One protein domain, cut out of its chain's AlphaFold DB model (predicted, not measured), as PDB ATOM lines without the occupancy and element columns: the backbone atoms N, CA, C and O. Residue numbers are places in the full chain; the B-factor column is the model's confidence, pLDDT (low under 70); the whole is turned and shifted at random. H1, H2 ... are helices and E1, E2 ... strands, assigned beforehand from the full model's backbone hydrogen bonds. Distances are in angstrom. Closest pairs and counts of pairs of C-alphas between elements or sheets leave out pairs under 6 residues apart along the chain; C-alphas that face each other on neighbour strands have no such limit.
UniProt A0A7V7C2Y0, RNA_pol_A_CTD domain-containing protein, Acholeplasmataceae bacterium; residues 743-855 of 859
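Overview. This is residues 743 to 855 of the 859 residues of the protein "RNA_pol_A_CTD domain-containing protein" of Acholeplasmataceae bacterium (UniProt A0A7V7C2Y0). An elongated, mostly helical body has H3 and H4 crossing H1 at one end and H5 and H6, set about perpendicular to each other, at the other. Between these ends lie the short helix H2 and a small hairpin of E1 and E2, with residues 769 to 770 beside E2 as a short extra pairing; the last turn of H6 meets H2. The printed part has 113 residues, with six named helices and two named strands in the order H1 H2 H3 H4 E1 E2 H5 H6, and the sheet E1 - E2 is antiparallel. The whole is compact, with a radius of gyration of the C-alphas of 14.7 A, and spans 47 by 27 by 23 A.

Arrangement. H1, residues 750 to 763, touches H3, residues 785 to 791, at a steep tilt of 68 degrees, only just short of about perpendicular, opposite ways; their closest C-alphas, of Tyr 756 and Ala 786, are 5.2 A apart. H1 also touches H4, residues 797 to 804, only just about perpendicular at 71 degrees, the closest C-alphas being those of Val 757 and Phe 803, 6.4 A. H2, residues 772 to 777, and H4 only just touch, with 3 pairs of C-alphas within 8 A; the closest are those of Tyr 772 and Val 801, 6.5 A. E1, residues 810 to 812, and E2, residues 819 to 821, form an antiparallel hairpin, with N 811 and O 820 at 2.8 A and N 820 and O 811 at 3.0 A, within hydrogen-bond range. Residues 769 to 770 pair antiparallel with residues 819 to 820 of E2. H5, residues 828 to 839, and H6, residues 843 to 854, only just touch, with 3 pairs of C-alphas within 8 A, about perpendicular at 84 degrees; the closest C-alphas, of Glu 836 and Leu 846, are 6.7 A apart. H6 touches H2 with residues 853 to 854 alone, about perpendicular at 90 degrees, the closest C-alphas being those of Ser 774 and Tyr 854, 4.8 A. H5 is apart from H1, H2, H3, H4 and E1. In each of the six helices every O i to N i+4 pair is within hydrogen-bond range.

Along the chain. H1 begins at C-alpha 750 (210.022, 152.754, 139.386) and is 19.9 A long. H2 measures 8.8 A, H3 9.9 A, H4 10.6 A, E1 6.7 A and E2 7.0 A. H5, 16.5 A long, begins at C-alpha 828 (181.384, 148.530, 153.000). H6, 16.4 A long, ends at C-alpha 854 (189.281, 138.969, 151.851).

Size, cuts and confidence. The two C-alphas farthest apart, of Lys 745 and Thr 842, are 47.5 A apart. The printed part has no cut and no long link. The mean pLDDT of the printed part is 90.0; residues 814 to 815 and residue 826 are under 70.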
ATOM      1  N   LEU A 743     213.991 150.931 147.736       93.50
ATOM      2  CA  LEU A 743     213.425 149.838 146.946       93.50
ATOM      3  C   LEU A 743     214.332 149.477 145.759       93.50
ATOM      4  O   LEU A 743     214.530 148.293 145.484       93.50
ATOM      5  N   GLU A 744     214.974 150.464 145.136       93.38
ATOM      6  CA  GLU A 744     215.951 150.263 144.060       93.38
ATOM      7  C   GLU A 744     217.164 149.462 144.535       93.38
ATOM      8  O   GLU A 744     217.591 148.529 143.851       93.38
ATOM      9  N   LYS A 745     217.663 149.731 145.751       92.19
ATOM     10  CA  LYS A 745     218.718 148.923 146.394       92.19
ATOM     11  C   LYS A 745     218.298 147.467 146.618       92.19
ATOM     12  O   LYS A 745     219.154 146.592 146.710       92.19
ATOM     13  N   ARG A 746     216.991 147.195 146.686       88.88
ATOM     14  CA  ARG A 746     216.395 145.851 146.779       88.88
ATOM     15  C   ARG A 746     215.954 145.288 145.421       88.88
ATOM     16  O   ARG A 746     215.298 144.252 145.381       88.88
ATOM     17  N   GLY A 747     216.322 145.939 144.317       88.56
ATOM     18  CA  GLY A 747     216.064 145.465 142.956       88.56
ATOM     19  C   GLY A 747     214.697 145.841 142.377       88.56
ATOM     20  O   GLY A 747     214.329 145.299 141.336       88.56
ATOM     21  N   VAL A 748     213.953 146.756 143.009       92.94
ATOM     22  CA  VAL A 748     212.666 147.269 142.508       92.94
ATOM     23  C   VAL A 748     212.867 148.664 141.926       92.94
ATOM     24  O   VAL A 748     213.095 149.613 142.672       92.94
ATOM     25  N   LYS A 749     212.743 148.810 140.606       93.94
ATOM     26  CA  LYS A 749     212.773 150.127 139.952       93.94
ATOM     27  C   LYS A 749     211.378 150.741 139.853       93.94
ATOM     28  O   LYS A 749     210.378 150.021 139.867       93.94
ATOM     29  N   VAL A 750     211.297 152.059 139.658       94.38
ATOM     30  CA  VAL A 750     210.022 152.754 139.386       94.38
ATOM     31  C   VAL A 750     209.281 152.116 138.211       94.38
ATOM     32  O   VAL A 750     208.064 151.935 138.263       94.38
ATOM     33  N   GLU A 751     210.005 151.749 137.155       95.94
ATOM     34  CA  GLU A 751     209.451 151.122 135.953       95.94
ATOM     35  C   GLU A 751     208.817 149.765 136.262       95.94
ATOM     36  O   GLU A 751     207.800 149.423 135.662       95.94
ATOM     37  N   ASP A 752     209.361 149.024 137.231       95.88
ATOM     38  CA  ASP A 752     208.813 147.738 137.655       95.88
ATOM     39  C   ASP A 752     207.476 147.921 138.373       95.88
ATOM     40  O   ASP A 752     206.524 147.188 138.110       95.88
ATOM     41  N   ILE A 753     207.372 148.949 139.223       96.31
ATOM     42  CA  ILE A 753     206.122 149.295 139.909       96.31
ATOM     43  C   ILE A 753     205.083 149.782 138.892       96.31
ATOM     44  O   ILE A 753     203.934 149.350 138.933       96.31
ATOM     45  N   LYS A 754     205.469 150.634 137.936       97.00
ATOM     46  CA  LYS A 754     204.567 151.088 136.863       97.00
ATOM     47  C   LYS A 754     204.082 149.923 135.995       97.00
ATOM     48  O   LYS A 754     202.897 149.863 135.674       97.00
ATOM     49  N   ALA A 755     204.963 148.985 135.649       96.81
ATOM     50  CA  ALA A 755     204.598 147.777 134.911       96.81
ATOM     51  C   ALA A 755     203.654 146.875 135.721       96.81
ATOM     52  O   ALA A 755     202.701 146.336 135.166       96.81
ATOM     53  N   TYR A 756     203.876 146.751 137.029       96.75
ATOM     54  CA  TYR A 756     202.985 146.042 137.945       96.75
ATOM     55  C   TYR A 756     201.596 146.692 138.022       96.75
ATOM     56  O   TYR A 756     200.589 146.002 137.891       96.75
ATOM     57  N   VAL A 757     201.527 148.019 138.164       96.62
ATOM     58  CA  VAL A 757     200.265 148.780 138.190       96.62
ATOM     59  C   VAL A 757     199.495 148.615 136.881       96.62
ATOM     60  O   VAL A 757     198.296 148.350 136.910       96.62
ATOM     61  N   LYS A 758     200.183 148.710 135.740       96.00
ATOM     62  CA  LYS A 758     199.576 148.494 134.424       96.00
ATOM     63  C   LYS A 758     199.055 147.062 134.264       96.00
ATOM     64  O   LYS A 758     197.935 146.857 133.820       96.00
ATOM     65  N   ALA A 759     199.834 146.070 134.689       96.44
ATOM     66  CA  ALA A 759     199.408 144.676 134.646       96.44
ATOM     67  C   ALA A 759     198.197 144.404 135.555       96.44
ATOM     68  O   ALA A 759     197.329 143.609 135.207       96.44
ATOM     69  N   LEU A 760     198.107 145.068 136.711       94.56
ATOM     70  CA  LEU A 760     196.920 145.010 137.561       94.56
ATOM     71  C   LEU A 760     195.696 145.615 136.870       94.56
ATOM     72  O   LEU A 760     194.622 145.031 136.951       94.56
ATOM     73  N   GLU A 761     195.843 146.750 136.189       92.31
ATOM     74  CA  GLU A 761     194.753 147.366 135.423       92.31
ATOM     75  C   GLU A 761     194.196 146.421 134.344       92.31
ATOM     76  O   GLU A 761     192.984 146.351 134.159       92.31
ATOM     77  N   GLU A 762     195.065 145.652 133.682       91.50
ATOM     78  CA  GLU A 762     194.683 144.671 132.657       91.50
ATOM     79  C   GLU A 762     194.024 143.410 133.247       91.50
ATOM     80  O   GLU A 762     193.124 142.827 132.644       91.50
ATOM     81  N   VAL A 763     194.471 142.969 134.427       91.50
ATOM     82  CA  VAL A 763     194.053 141.696 135.040       91.50
ATOM     83  C   VAL A 763     192.817 141.833 135.936       91.50
ATOM     84  O   VAL A 763     192.074 140.861 136.115       91.50
ATOM     85  N   LEU A 764     192.613 142.995 136.556       90.19
ATOM     86  CA  LEU A 764     191.558 143.196 137.543       90.19
ATOM     87  C   LEU A 764     190.214 143.529 136.875       90.19
ATOM     88  O   LEU A 764     190.113 144.511 136.140       90.19
ATOM     89  N   PRO A 765     189.141 142.775 137.172       84.06
ATOM     90  CA  PRO A 765     187.824 143.071 136.627       84.06
ATOM     91  C   PRO A 765     187.249 144.368 137.213       84.06
ATOM     92  O   PRO A 765     187.321 144.628 138.420       84.06
ATOM     93  N   ARG A 766     186.617 145.172 136.350       87.94
ATOM     94  CA  ARG A 766     185.870 146.367 136.771       87.94
ATOM     95  C   ARG A 766     184.694 145.973 137.665       87.94
ATOM     96  O   ARG A 766     184.099 144.915 137.504       87.94
ATOM     97  N   ASN A 767     184.345 146.851 138.601       87.06
ATOM     98  CA  ASN A 767     183.242 146.694 139.553       87.06
ATOM     99  C   ASN A 767     183.295 145.480 140.498       87.06
ATOM    100  O   ASN A 767     182.342 145.266 141.241       87.06
ATOM    101  N   ARG A 768     184.403 144.735 140.555       89.38
ATOM    102  CA  ARG A 768     184.598 143.675 141.549       89.38
ATOM    103  C   ARG A 768     185.383 144.196 142.747       89.38
ATOM    104  O   ARG A 768     186.361 144.927 142.577       89.38
ATOM    105  N   TYR A 769     184.962 143.804 143.945       91.75
ATOM    106  CA  TYR A 769     185.712 144.091 145.162       91.75
ATOM    107  C   TYR A 769     186.867 143.115 145.348       91.75
ATOM    108  O   TYR A 769     186.726 141.917 145.111       91.75
ATOM    109  N   PHE A 770     187.997 143.628 145.819       92.94
ATOM    110  CA  PHE A 770     189.163 142.821 146.148       92.94
ATOM    111  C   PHE A 770     189.998 143.454 147.264       92.94
ATOM    112  O   PHE A 770     189.986 144.670 147.486       92.94
ATOM    113  N   THR A 771     190.750 142.612 147.961       93.25
ATOM    114  CA  THR A 771     191.847 143.006 148.851       93.25
ATOM    115  C   THR A 771     193.149 142.447 148.294       93.25
ATOM    116  O   THR A 771     193.141 141.624 147.380       93.25
ATOM    117  N   TYR A 772     194.289 142.875 148.833       93.88
ATOM    118  CA  TYR A 772     195.555 142.245 148.460       93.88
ATOM    119  C   TYR A 772     195.526 140.731 148.735       93.88
ATOM    120  O   TYR A 772     195.949 139.931 147.904       93.88
ATOM    121  N   GLU A 773     194.931 140.323 149.856       92.88
ATOM    122  CA  GLU A 773     194.824 138.921 150.254       92.88
ATOM    123  C   GLU A 773     193.957 138.103 149.305       92.88
ATOM    124  O   GLU A 773     194.363 137.004 148.924       92.88
ATOM    125  N   SER A 774     192.801 138.631 148.890       93.06
ATOM    126  CA  SER A 774     191.936 137.914 147.951       93.06
ATOM    127  C   SER A 774     192.642 137.722 146.605       93.06
ATOM    128  O   SER A 774     192.585 136.638 146.031       93.06
ATOM    129  N   LEU A 775     193.411 138.718 146.144       94.06
ATOM    130  CA  LEU A 775     194.216 138.594 144.924       94.06
ATOM    131  C   LEU A 775     195.283 137.503 145.038       94.06
ATOM    132  O   LEU A 775     195.437 136.692 144.119       94.06
ATOM    133  N   VAL A 776     196.010 137.450 146.158       92.50
ATOM    134  CA  VAL A 776     197.021 136.411 146.406       92.50
ATOM    135  C   VAL A 776     196.380 135.019 146.435       92.50
ATOM    136  O   VAL A 776     196.910 134.101 145.805       92.50
ATOM    137  N   GLN A 777     195.220 134.857 147.083       91.88
ATOM    138  CA  GLN A 777     194.466 133.592 147.082       91.88
ATOM    139  C   GLN A 777     194.036 133.173 145.668       91.88
ATOM    140  O   GLN A 777     194.143 132.000 145.309       91.88
ATOM    141  N   GLU A 778     193.633 134.137 144.839       91.62
ATOM    142  CA  GLU A 778     193.305 133.949 143.419       91.62
ATOM    143  C   GLU A 778     194.538 133.738 142.522       91.62
ATOM    144  O   GLU A 778     194.406 133.568 141.307       91.62
ATOM    145  N   LYS A 779     195.748 133.741 143.095       93.88
ATOM    146  CA  LYS A 779     197.025 133.590 142.385       93.88
ATOM    147  C   LYS A 779     197.177 134.588 141.234       93.88
ATOM    148  O   LYS A 779     197.733 134.251 140.187       93.88
ATOM    149  N   TYR A 780     196.699 135.821 141.431       93.81
ATOM    150  CA  TYR A 780     196.693 136.876 140.409       93.81
ATOM    151  C   TYR A 780     198.077 137.102 139.776       93.81
ATOM    152  O   TYR A 780     198.191 137.363 138.583       93.81
ATOM    153  N   TYR A 781     199.134 136.907 140.562       92.62
ATOM    154  CA  TYR A 781     200.524 137.072 140.168       92.62
ATOM    155  C   TYR A 781     200.981 136.132 139.050       92.62
ATOM    156  O   TYR A 781     201.942 136.438 138.357       92.62
ATOM    157  N   ARG A 782     200.278 135.017 138.815       93.31
ATOM    158  CA  ARG A 782     200.549 134.106 137.688       93.31
ATOM    159  C   ARG A 782     199.970 134.591 136.361       93.31
ATOM    160  O   ARG A 782     200.278 134.013 135.326       93.31
ATOM    161  N   LYS A 783     199.107 135.611 136.385       93.75
ATOM    162  CA  LYS A 783     198.395 136.095 135.196       93.75
ATOM    163  C   LYS A 783     199.247 137.020 134.326       93.75
ATOM    164  O   LYS A 783     198.916 137.196 133.161       93.75
ATOM    165  N   HIS A 784     200.327 137.597 134.859       95.69
ATOM    166  CA  HIS A 784     201.199 138.488 134.093       95.69
ATOM    167  C   HIS A 784     202.643 138.508 134.647       95.69
ATOM    168  O   HIS A 784     202.814 138.626 135.864       95.69
ATOM    169  N   PRO A 785     203.695 138.482 133.796       94.19
ATOM    170  CA  PRO A 785     205.097 138.428 134.242       94.19
ATOM    171  C   PRO A 785     205.523 139.575 135.168       94.19
ATOM    172  O   PRO A 785     206.299 139.372 136.099       94.19
ATOM    173  N   ALA A 786     205.002 140.788 134.948       94.69
ATOM    174  CA  ALA A 786     205.288 141.936 135.818       94.69
ATOM    175  C   ALA A 786     204.709 141.774 137.236       94.69
ATOM    176  O   ALA A 786     205.314 142.246 138.196       94.69
ATOM    177  N   LEU A 787     203.572 141.079 137.376       96.06
ATOM    178  CA  LEU A 787     202.987 140.771 138.683       96.06
ATOM    179  C   LEU A 787     203.833 139.723 139.400       96.06
ATOM    180  O   LEU A 787     204.210 139.914 140.554       96.06
ATOM    181  N   GLU A 788     204.204 138.661 138.681       94.75
ATOM    182  CA  GLU A 788     205.067 137.600 139.199       94.75
ATOM    183  C   GLU A 788     206.419 138.145 139.678       94.75
ATOM    184  O   GLU A 788     206.907 137.749 140.737       94.75
ATOM    185  N   LYS A 789     207.015 139.077 138.922       93.88
ATOM    186  CA  LYS A 789     208.292 139.710 139.269       93.88
ATOM    187  C   LYS A 789     208.232 140.404 140.628       93.88
ATOM    188  O   LYS A 789     209.106 140.154 141.449       93.88
ATOM    189  N   ILE A 790     207.240 141.267 140.860       94.25
ATOM    190  CA  ILE A 790     207.132 142.020 142.120       94.25
ATOM    191  C   ILE A 790     206.793 141.092 143.290       94.25
ATOM    192  O   ILE A 790     207.374 141.218 144.363       94.25
ATOM    193  N   GLU A 791     205.913 140.116 143.080       93.56
ATOM    194  CA  GLU A 791     205.503 139.168 144.122       93.56
ATOM    195  C   GLU A 791     206.643 138.255 144.581       93.56
ATOM    196  O   GLU A 791     206.811 138.014 145.775       93.56
ATOM    197  N   LYS A 792     207.513 137.820 143.660       92.75
ATOM    198  CA  LYS A 792     208.717 137.038 143.995       92.75
ATOM    199  C   LYS A 792     209.699 137.775 144.906       92.75
ATOM    200  O   LYS A 792     210.511 137.119 145.552       92.75
ATOM    201  N   LEU A 793     209.642 139.106 144.966       91.12
ATOM    202  CA  LEU A 793     210.527 139.907 145.814       91.12
ATOM    203  C   LEU A 793     210.096 139.913 147.287       91.12
ATOM    204  O   LEU A 793     210.864 140.378 148.126       91.12
ATOM    205  N   GLY A 794     208.903 139.397 147.616       90.00
ATOM    206  CA  GLY A 794     208.450 139.247 149.002       90.00
ATOM    207  C   GLY A 794     208.353 140.578 149.752       90.00
ATOM    208  O   GLY A 794     208.743 140.664 150.917       90.00
ATOM    209  N   LEU A 795     207.893 141.631 149.070       92.00
ATOM    210  CA  LEU A 795     207.750 142.961 149.657       92.00
ATOM    211  C   LEU A 795     206.685 142.975 150.760       92.00
ATOM    212  O   LEU A 795     205.751 142.177 150.776       92.00
ATOM    213  N   GLU A 796     206.812 143.929 151.682       90.00
ATOM    214  CA  GLU A 796     205.826 144.115 152.744       90.00
ATOM    215  C   GLU A 796     204.433 144.408 152.169       90.00
ATOM    216  O   GLU A 796     204.285 145.169 151.209       90.00
ATOM    217  N   LYS A 797     203.394 143.854 152.804       91.69
ATOM    218  CA  LYS A 797     201.990 144.011 152.392       91.69
ATOM    219  C   LYS A 797     201.601 145.468 152.146       91.69
ATOM    220  O   LYS A 797     200.893 145.762 151.186       91.69
ATOM    221  N   ASP A 798     202.049 146.381 153.003       92.56
ATOM    222  CA  ASP A 798     201.702 147.792 152.863       92.56
ATOM    223  C   ASP A 798     202.252 148.379 151.557       92.56
ATOM    224  O   ASP A 798     201.549 149.143 150.900       92.56
ATOM    225  N   LEU A 799     203.440 147.965 151.101       94.44
ATOM    226  CA  LEU A 799     203.972 148.377 149.796       94.44
ATOM    227  C   LEU A 799     203.083 147.875 148.657       94.44
ATOM    228  O   LEU A 799     202.698 148.661 147.791       94.44
ATOM    229  N   MET A 800     202.670 146.607 148.712       94.69
ATOM    230  CA  MET A 800     201.767 146.022 147.716       94.69
ATOM    231  C   MET A 800     200.437 146.772 147.655       94.69
ATOM    232  O   MET A 800     199.959 147.131 146.577       94.69
ATOM    233  N   VAL A 801     199.871 147.101 148.816       93.69
ATOM    234  CA  VAL A 801     198.665 147.926 148.927       93.69
ATOM    235  C   VAL A 801     198.883 149.321 148.335       93.69
ATOM    236  O   VAL A 801     198.011 149.822 147.627       93.69
ATOM    237  N   ASN A 802     200.022 149.964 148.591       94.56
ATOM    238  CA  ASN A 802     200.322 151.271 148.009       94.56
ATOM    239  C   ASN A 802     200.405 151.211 146.480       94.56
ATOM    240  O   ASN A 802     199.854 152.094 145.825       94.56
ATOM    241  N   PHE A 803     201.020 150.170 145.913       95.75
ATOM    242  CA  PHE A 803     201.094 149.986 144.461       95.75
ATOM    243  C   PHE A 803     199.705 149.762 143.858       95.75
ATOM    244  O   PHE A 803     199.347 150.422 142.890       95.75
ATOM    245  N   ILE A 804     198.874 148.918 144.478       94.56
ATOM    246  CA  ILE A 804     197.475 148.705 144.065       94.56
ATOM    247  C   ILE A 804     196.710 150.032 144.017       94.56
ATOM    248  O   ILE A 804     195.986 150.304 143.065       94.56
ATOM    249  N   ARG A 805     196.910 150.913 145.002       93.00
ATOM    250  CA  ARG A 805     196.256 152.232 145.038       93.00
ATOM    251  C   ARG A 805     196.678 153.166 143.896       93.00
ATOM    252  O   ARG A 805     196.031 154.201 143.720       93.00
ATOM    253  N   ASN A 806     197.752 152.868 143.163       94.19
ATOM    254  CA  ASN A 806     198.172 153.630 141.981       94.19
ATOM    255  C   ASN A 806     197.442 153.187 140.697       94.19
ATOM    256  O   ASN A 806     197.595 153.855 139.678       94.19
ATOM    257  N   VAL A 807     196.641 152.113 140.729       93.69
ATOM    258  CA  VAL A 807     195.836 151.668 139.577       93.69
ATOM    259  C   VAL A 807     194.790 152.737 139.213       93.69
ATOM    260  O   VAL A 807     194.028 153.167 140.089       93.69
ATOM    261  N   PRO A 808     194.717 153.183 137.943       88.44
ATOM    262  CA  PRO A 808     193.721 154.156 137.508       88.44
ATOM    263  C   PRO A 808     192.285 153.716 137.820       88.44
ATOM    264  O   PRO A 808     191.904 152.563 137.641       88.44
ATOM    265  N   GLY A 809     191.463 154.643 138.315       87.06
ATOM    266  CA  GLY A 809     190.054 154.366 138.624       87.06
ATOM    267  C   GLY A 809     189.808 153.507 139.871       87.06
ATOM    268  O   GLY A 809     188.650 153.204 140.171       87.06
ATOM    269  N   ILE A 810     190.847 153.141 140.629       89.56
ATOM    270  CA  ILE A 810     190.671 152.403 141.879       89.56
ATOM    271  C   ILE A 810     190.001 153.276 142.948       89.56
ATOM    272  O   ILE A 810     190.399 154.411 143.228       89.56
ATOM    273  N   LYS A 811     188.959 152.736 143.570       87.69
ATOM    274  CA  LYS A 811     188.253 153.315 144.709       87.69
ATOM    275  C   LYS A 811     188.540 152.463 145.933       87.69
ATOM    276  O   LYS A 811     188.491 151.238 145.870       87.69
ATOM    277  N   LYS A 812     188.851 153.127 147.043       84.81
ATOM    278  CA  LYS A 812     189.033 152.513 148.362       84.81
ATOM    279  C   LYS A 812     187.789 152.793 149.199       84.81
ATOM    280  O   LYS A 812     187.301 153.923 149.186       84.81
ATOM    281  N   THR A 813     187.290 151.804 149.933       77.31
ATOM    282  CA  THR A 813     186.190 152.021 150.885       77.31
ATOM    283  C   THR A 813     186.618 152.914 152.052       77.31
ATOM    284  O   THR A 813     187.798 153.031 152.382       77.31
ATOM    285  N   THR A 814     185.646 153.520 152.740       65.44
ATOM    286  CA  THR A 814     185.893 154.408 153.897       65.44
ATOM    287  C   THR A 814     186.596 153.725 155.075       65.44
ATOM    288  O   THR A 814     187.150 154.401 155.940       65.44
ATOM    289  N   LYS A 815     186.597 152.387 155.123       69.12
ATOM    290  CA  LYS A 815     187.276 151.579 156.142       69.12
ATOM    291  C   LYS A 815     188.058 150.441 155.488       69.12
ATOM    292  O   LYS A 815     187.518 149.753 154.627       69.12
ATOM    293  N   GLY A 816     189.291 150.226 155.955       76.69
ATOM    294  CA  GLY A 816     190.172 149.121 155.553       76.69
ATOM    295  C   GLY A 816     190.757 149.235 154.137       76.69
ATOM    296  O   GLY A 816     190.579 150.241 153.460       76.69
ATOM    297  N   ASN A 817     191.502 148.212 153.709       86.19
ATOM    298  CA  ASN A 817     192.164 148.136 152.397       86.19
ATOM    299  C   ASN A 817     191.352 147.275 151.421       86.19
ATOM    300  O   ASN A 817     191.836 146.262 150.924       86.19
ATOM    301  N   LEU A 818     190.103 147.677 151.207       90.06
ATOM    302  CA  LEU A 818     189.182 147.051 150.269       90.06
ATOM    303  C   LEU A 818     189.007 147.971 149.058       90.06
ATOM    304  O   LEU A 818     188.758 149.173 149.210       90.06
ATOM    305  N   PHE A 819     189.177 147.400 147.870       92.19
ATOM    306  CA  PHE A 819     189.307 148.131 146.617       92.19
ATOM    307  C   PHE A 819     188.300 147.666 145.573       92.19
ATOM    308  O   PHE A 819     187.893 146.508 145.569       92.19
ATOM    309  N   ARG A 820     187.933 148.575 144.668       91.19
ATOM    310  CA  ARG A 820     187.107 148.310 143.485       91.19
ATOM    311  C   ARG A 820     187.478 149.297 142.383       91.19
ATOM    312  O   ARG A 820     187.619 150.487 142.657       91.19
ATOM    313  N   ILE A 821     187.613 148.843 141.140       89.38
ATOM    314  CA  ILE A 821     187.777 149.748 139.989       89.38
ATOM    315  C   ILE A 821     186.379 150.196 139.547       89.38
ATOM    316  O   ILE A 821     185.603 149.380 139.048       89.38
ATOM    317  N   SER A 822     186.021 151.463 139.783       85.00
ATOM    318  CA  SER A 822     184.687 152.000 139.468       85.00
ATOM    319  C   SER A 822     184.661 153.530 139.359       85.00
ATOM    320  O   SER A 822     185.502 154.226 139.933       85.00
ATOM    321  N   LYS A 823     183.659 154.064 138.645       79.75
ATOM    322  CA  LYS A 823     183.347 155.504 138.625       79.75
ATOM    323  C   LYS A 823     182.640 155.953 139.916       79.75
ATOM    324  O   LYS A 823     182.805 157.101 140.324       79.75
ATOM    325  N   GLU A 824     181.921 155.051 140.585       77.75
ATOM    326  CA  GLU A 824     181.117 155.338 141.778       77.75
ATOM    327  C   GLU A 824     181.922 155.198 143.076       77.75
ATOM    328  O   GLU A 824     182.913 154.466 143.143       77.75
ATOM    329  N   GLN A 825     181.508 155.903 144.134       72.94
ATOM    330  CA  GLN A 825     182.058 155.643 145.464       72.94
ATOM    331  C   GLN A 825     181.637 154.253 145.946       72.94
ATOM    332  O   GLN A 825     180.586 153.743 145.580       72.94
ATOM    333  N   SER A 826     182.476 153.631 146.768       69.56
ATOM    334  CA  SER A 826     182.235 152.285 147.285       69.56
ATOM    335  C   SER A 826     182.070 152.321 148.798       69.56
ATOM    336  O   SER A 826     182.958 152.811 149.505       69.56
ATOM    337  N   THR A 827     180.973 151.767 149.311       81.25
ATOM    338  CA  THR A 827     180.779 151.566 150.749       81.25
ATOM    339  C   THR A 827     181.052 150.117 151.153       81.25
ATOM    340  O   THR A 827     181.100 149.211 150.324       81.25
ATOM    341  N   VAL A 828     181.256 149.892 152.455       84.06
ATOM    342  CA  VAL A 828     181.384 148.530 153.000       84.06
ATOM    343  C   VAL A 828     180.063 147.761 152.862       84.06
ATOM    344  O   VAL A 828     180.094 146.557 152.643       84.06
ATOM    345  N   ASN A 829     178.916 148.445 152.922       84.12
ATOM    346  CA  ASN A 829     177.606 147.806 152.773       84.12
ATOM    347  C   ASN A 829     177.389 147.289 151.346       84.12
ATOM    348  O   ASN A 829     176.872 146.187 151.175       84.12
ATOM    349  N   ASP A 830     177.836 148.044 150.338       86.19
ATOM    350  CA  ASP A 830     177.763 147.617 148.933       86.19
ATOM    351  C   ASP A 830     178.592 146.351 148.703       86.19
ATOM    352  O   ASP A 830     178.141 145.417 148.045       86.19
ATOM    353  N   PHE A 831     179.782 146.296 149.306       89.25
ATOM    354  CA  PHE A 831     180.637 145.116 149.276       89.25
ATOM    355  C   PHE A 831     179.972 143.900 149.926       89.25
ATOM    356  O   PHE A 831     179.915 142.842 149.308       89.25
ATOM    357  N   VAL A 832     179.445 144.044 151.147       87.94
ATOM    358  CA  VAL A 832     178.783 142.938 151.860       87.94
ATOM    359  C   VAL A 832     177.595 142.420 151.051       87.94
ATOM    360  O   VAL A 832     177.491 141.218 150.835       87.94
ATOM    361  N   SER A 833     176.771 143.328 150.523       87.56
ATOM    362  CA  SER A 833     175.610 142.985 149.692       87.56
ATOM    363  C   SER A 833     176.011 142.268 148.401       87.56
ATOM    364  O   SER A 833     175.276 141.418 147.904       87.56
ATOM    365  N   GLN A 834     177.162 142.618 147.820       88.62
ATOM    366  CA  GLN A 834     177.683 141.944 146.637       88.62
ATOM    367  C   GLN A 834     178.163 140.526 146.964       88.62
ATOM    368  O   GLN A 834     177.787 139.596 146.256       88.62
ATOM    369  N   VAL A 835     178.927 140.333 148.044       89.44
ATOM    370  CA  VAL A 835     179.403 138.994 148.445       89.44
ATOM    371  C   VAL A 835     178.238 138.093 148.863       89.44
ATOM    372  O   VAL A 835     178.221 136.913 148.515       89.44
ATOM    373  N   GLU A 836     177.233 138.640 149.550       89.94
ATOM    374  CA  GLU A 836     175.988 137.937 149.883       89.94
ATOM    375  C   GLU A 836     175.285 137.425 148.619       89.94
ATOM    376  O   GLU A 836     174.937 136.250 148.537       89.94
ATOM    377  N   LYS A 837     175.162 138.266 147.584       89.62
ATOM    378  CA  LYS A 837     174.587 137.867 146.287       89.62
ATOM    379  C   LYS A 837     175.429 136.831 145.544       89.62
ATOM    380  O   LYS A 837     174.865 135.953 144.902       89.62
ATOM    381  N   GLU A 838     176.755 136.944 145.594       87.62
ATOM    382  CA  GLU A 838     177.676 136.040 144.888       87.62
ATOM    383  C   GLU A 838     177.749 134.649 145.536       87.62
ATOM    384  O   GLU A 838     177.936 133.655 144.837       87.62
ATOM    385  N   THR A 839     177.602 134.566 146.860       88.81
ATOM    386  CA  THR A 839     177.804 133.322 147.624       88.81
ATOM    387  C   THR A 839     176.513 132.698 148.149       88.81
ATOM    388  O   THR A 839     176.502 131.510 148.461       88.81
ATOM    389  N   GLY A 840     175.436 133.481 148.275       89.25
ATOM    390  CA  GLY A 840     174.198 133.081 148.947       89.25
ATOM    391  C   GLY A 840     174.315 132.968 150.473       89.25
ATOM    392  O   GLY A 840     173.362 132.534 151.117       89.25
ATOM    393  N   LEU A 841     175.464 133.328 151.057       90.69
ATOM    394  CA  LEU A 841     175.716 133.248 152.498       90.69
ATOM    395  C   LEU A 841     175.151 134.471 153.220       90.69
ATOM    396  O   LEU A 841     175.260 135.590 152.725       90.69
ATOM    397  N   THR A 842     174.633 134.278 154.434       89.38
ATOM    398  CA  THR A 842     174.087 135.362 155.269       89.38
ATOM    399  C   THR A 842     174.609 135.272 156.707       89.38
ATOM    400  O   THR A 842     175.213 134.277 157.108       89.38
ATOM    401  N   GLY A 843     174.422 136.331 157.501       85.12
ATOM    402  CA  GLY A 843     174.749 136.318 158.932       85.12
ATOM    403  C   GLY A 843     176.232 136.064 159.239       85.12
ATOM    404  O   GLY A 843     177.115 136.707 158.670       85.12
ATOM    405  N   GLU A 844     176.512 135.157 160.179       86.56
ATOM    406  CA  GLU A 844     177.885 134.842 160.606       86.56
ATOM    407  C   GLU A 844     178.671 134.058 159.545       86.56
ATOM    408  O   GLU A 844     179.862 134.308 159.374       86.56
ATOM    409  N   GLU A 845     178.015 133.210 158.747       86.81
ATOM    410  CA  GLU A 845     178.669 132.462 157.661       86.81
ATOM    411  C   GLU A 845     179.242 133.406 156.593       86.81
ATOM    412  O   GLU A 845     180.358 133.212 156.104       86.81
ATOM    413  N   LEU A 846     178.517 134.487 156.279       88.38
ATOM    414  CA  LEU A 846     178.998 135.539 155.382       88.38
ATOM    415  C   LEU A 846     180.209 136.274 155.970       88.38
ATOM    416  O   LEU A 846     181.181 136.535 155.260       88.38
ATOM    417  N   LYS A 847     180.187 136.596 157.270       86.62
ATOM    418  CA  LYS A 847     181.318 137.259 157.941       86.62
ATOM    419  C   LYS A 847     182.557 136.372 157.964       86.62
ATOM    420  O   LYS A 847     183.654 136.863 157.689       86.62
ATOM    421  N   GLU A 848     182.395 135.083 158.250       88.50
ATOM    422  CA  GLU A 848     183.482 134.105 158.209       88.50
ATOM    423  C   GLU A 848     184.046 133.951 156.796       88.50
ATOM    424  O   GLU A 848     185.267 133.960 156.625       88.50
ATOM    425  N   HIS A 849     183.185 133.888 155.773       89.88
ATOM    426  CA  HIS A 849     183.612 133.855 154.376       89.88
ATOM    427  C   HIS A 849     184.411 135.108 154.002       89.88
ATOM    428  O   HIS A 849     185.518 135.001 153.468       89.88
ATOM    429  N   ILE A 850     183.894 136.297 154.329       90.12
ATOM    430  CA  ILE A 850     184.564 137.565 154.034       90.12
ATOM    431  C   ILE A 850     185.920 137.642 154.746       90.12
ATOM    432  O   ILE A 850     186.920 138.028 154.137       90.12
ATOM    433  N   TRP A 851     185.991 137.229 156.012       88.44
ATOM    434  CA  TRP A 851     187.249 137.178 156.750       88.44
ATOM    435  C   TRP A 851     188.238 136.191 156.122       88.44
ATOM    436  O   TRP A 851     189.401 136.528 155.908       88.44
ATOM    437  N   LYS A 852     187.785 134.986 155.771       90.38
ATOM    438  CA  LYS A 852     188.638 133.940 155.204       90.38
ATOM    439  C   LYS A 852     189.179 134.317 153.825       90.38
ATOM    440  O   LYS A 852     190.359 134.084 153.562       90.38
ATOM    441  N   HIS A 853     188.345 134.895 152.960       89.06
ATOM    442  CA  HIS A 853     188.714 135.181 151.574       89.06
ATOM    443  C   HIS A 853     189.370 136.554 151.394       89.06
ATOM    444  O   HIS A 853     190.408 136.672 150.745       89.06
ATOM    445  N   TYR A 854     188.812 137.594 152.017       89.50
ATOM    446  CA  TYR A 854     189.281 138.969 151.851       89.50
ATOM    447  C   TYR A 854     190.166 139.452 153.001       89.50
ATOM    448  O   TYR A 854     190.763 140.521 152.878       89.50
ATOM    449  N   GLN A 855     190.254 138.720 154.122       88.25
ATOM    450  CA  GLN A 855     190.945 139.177 155.343       88.25
ATOM    451  C   GLN A 855     190.441 140.555 155.803       88.25
ATOM    452  O   GLN A 855     191.171 141.389 156.342       88.25
TER     453      GLN A 855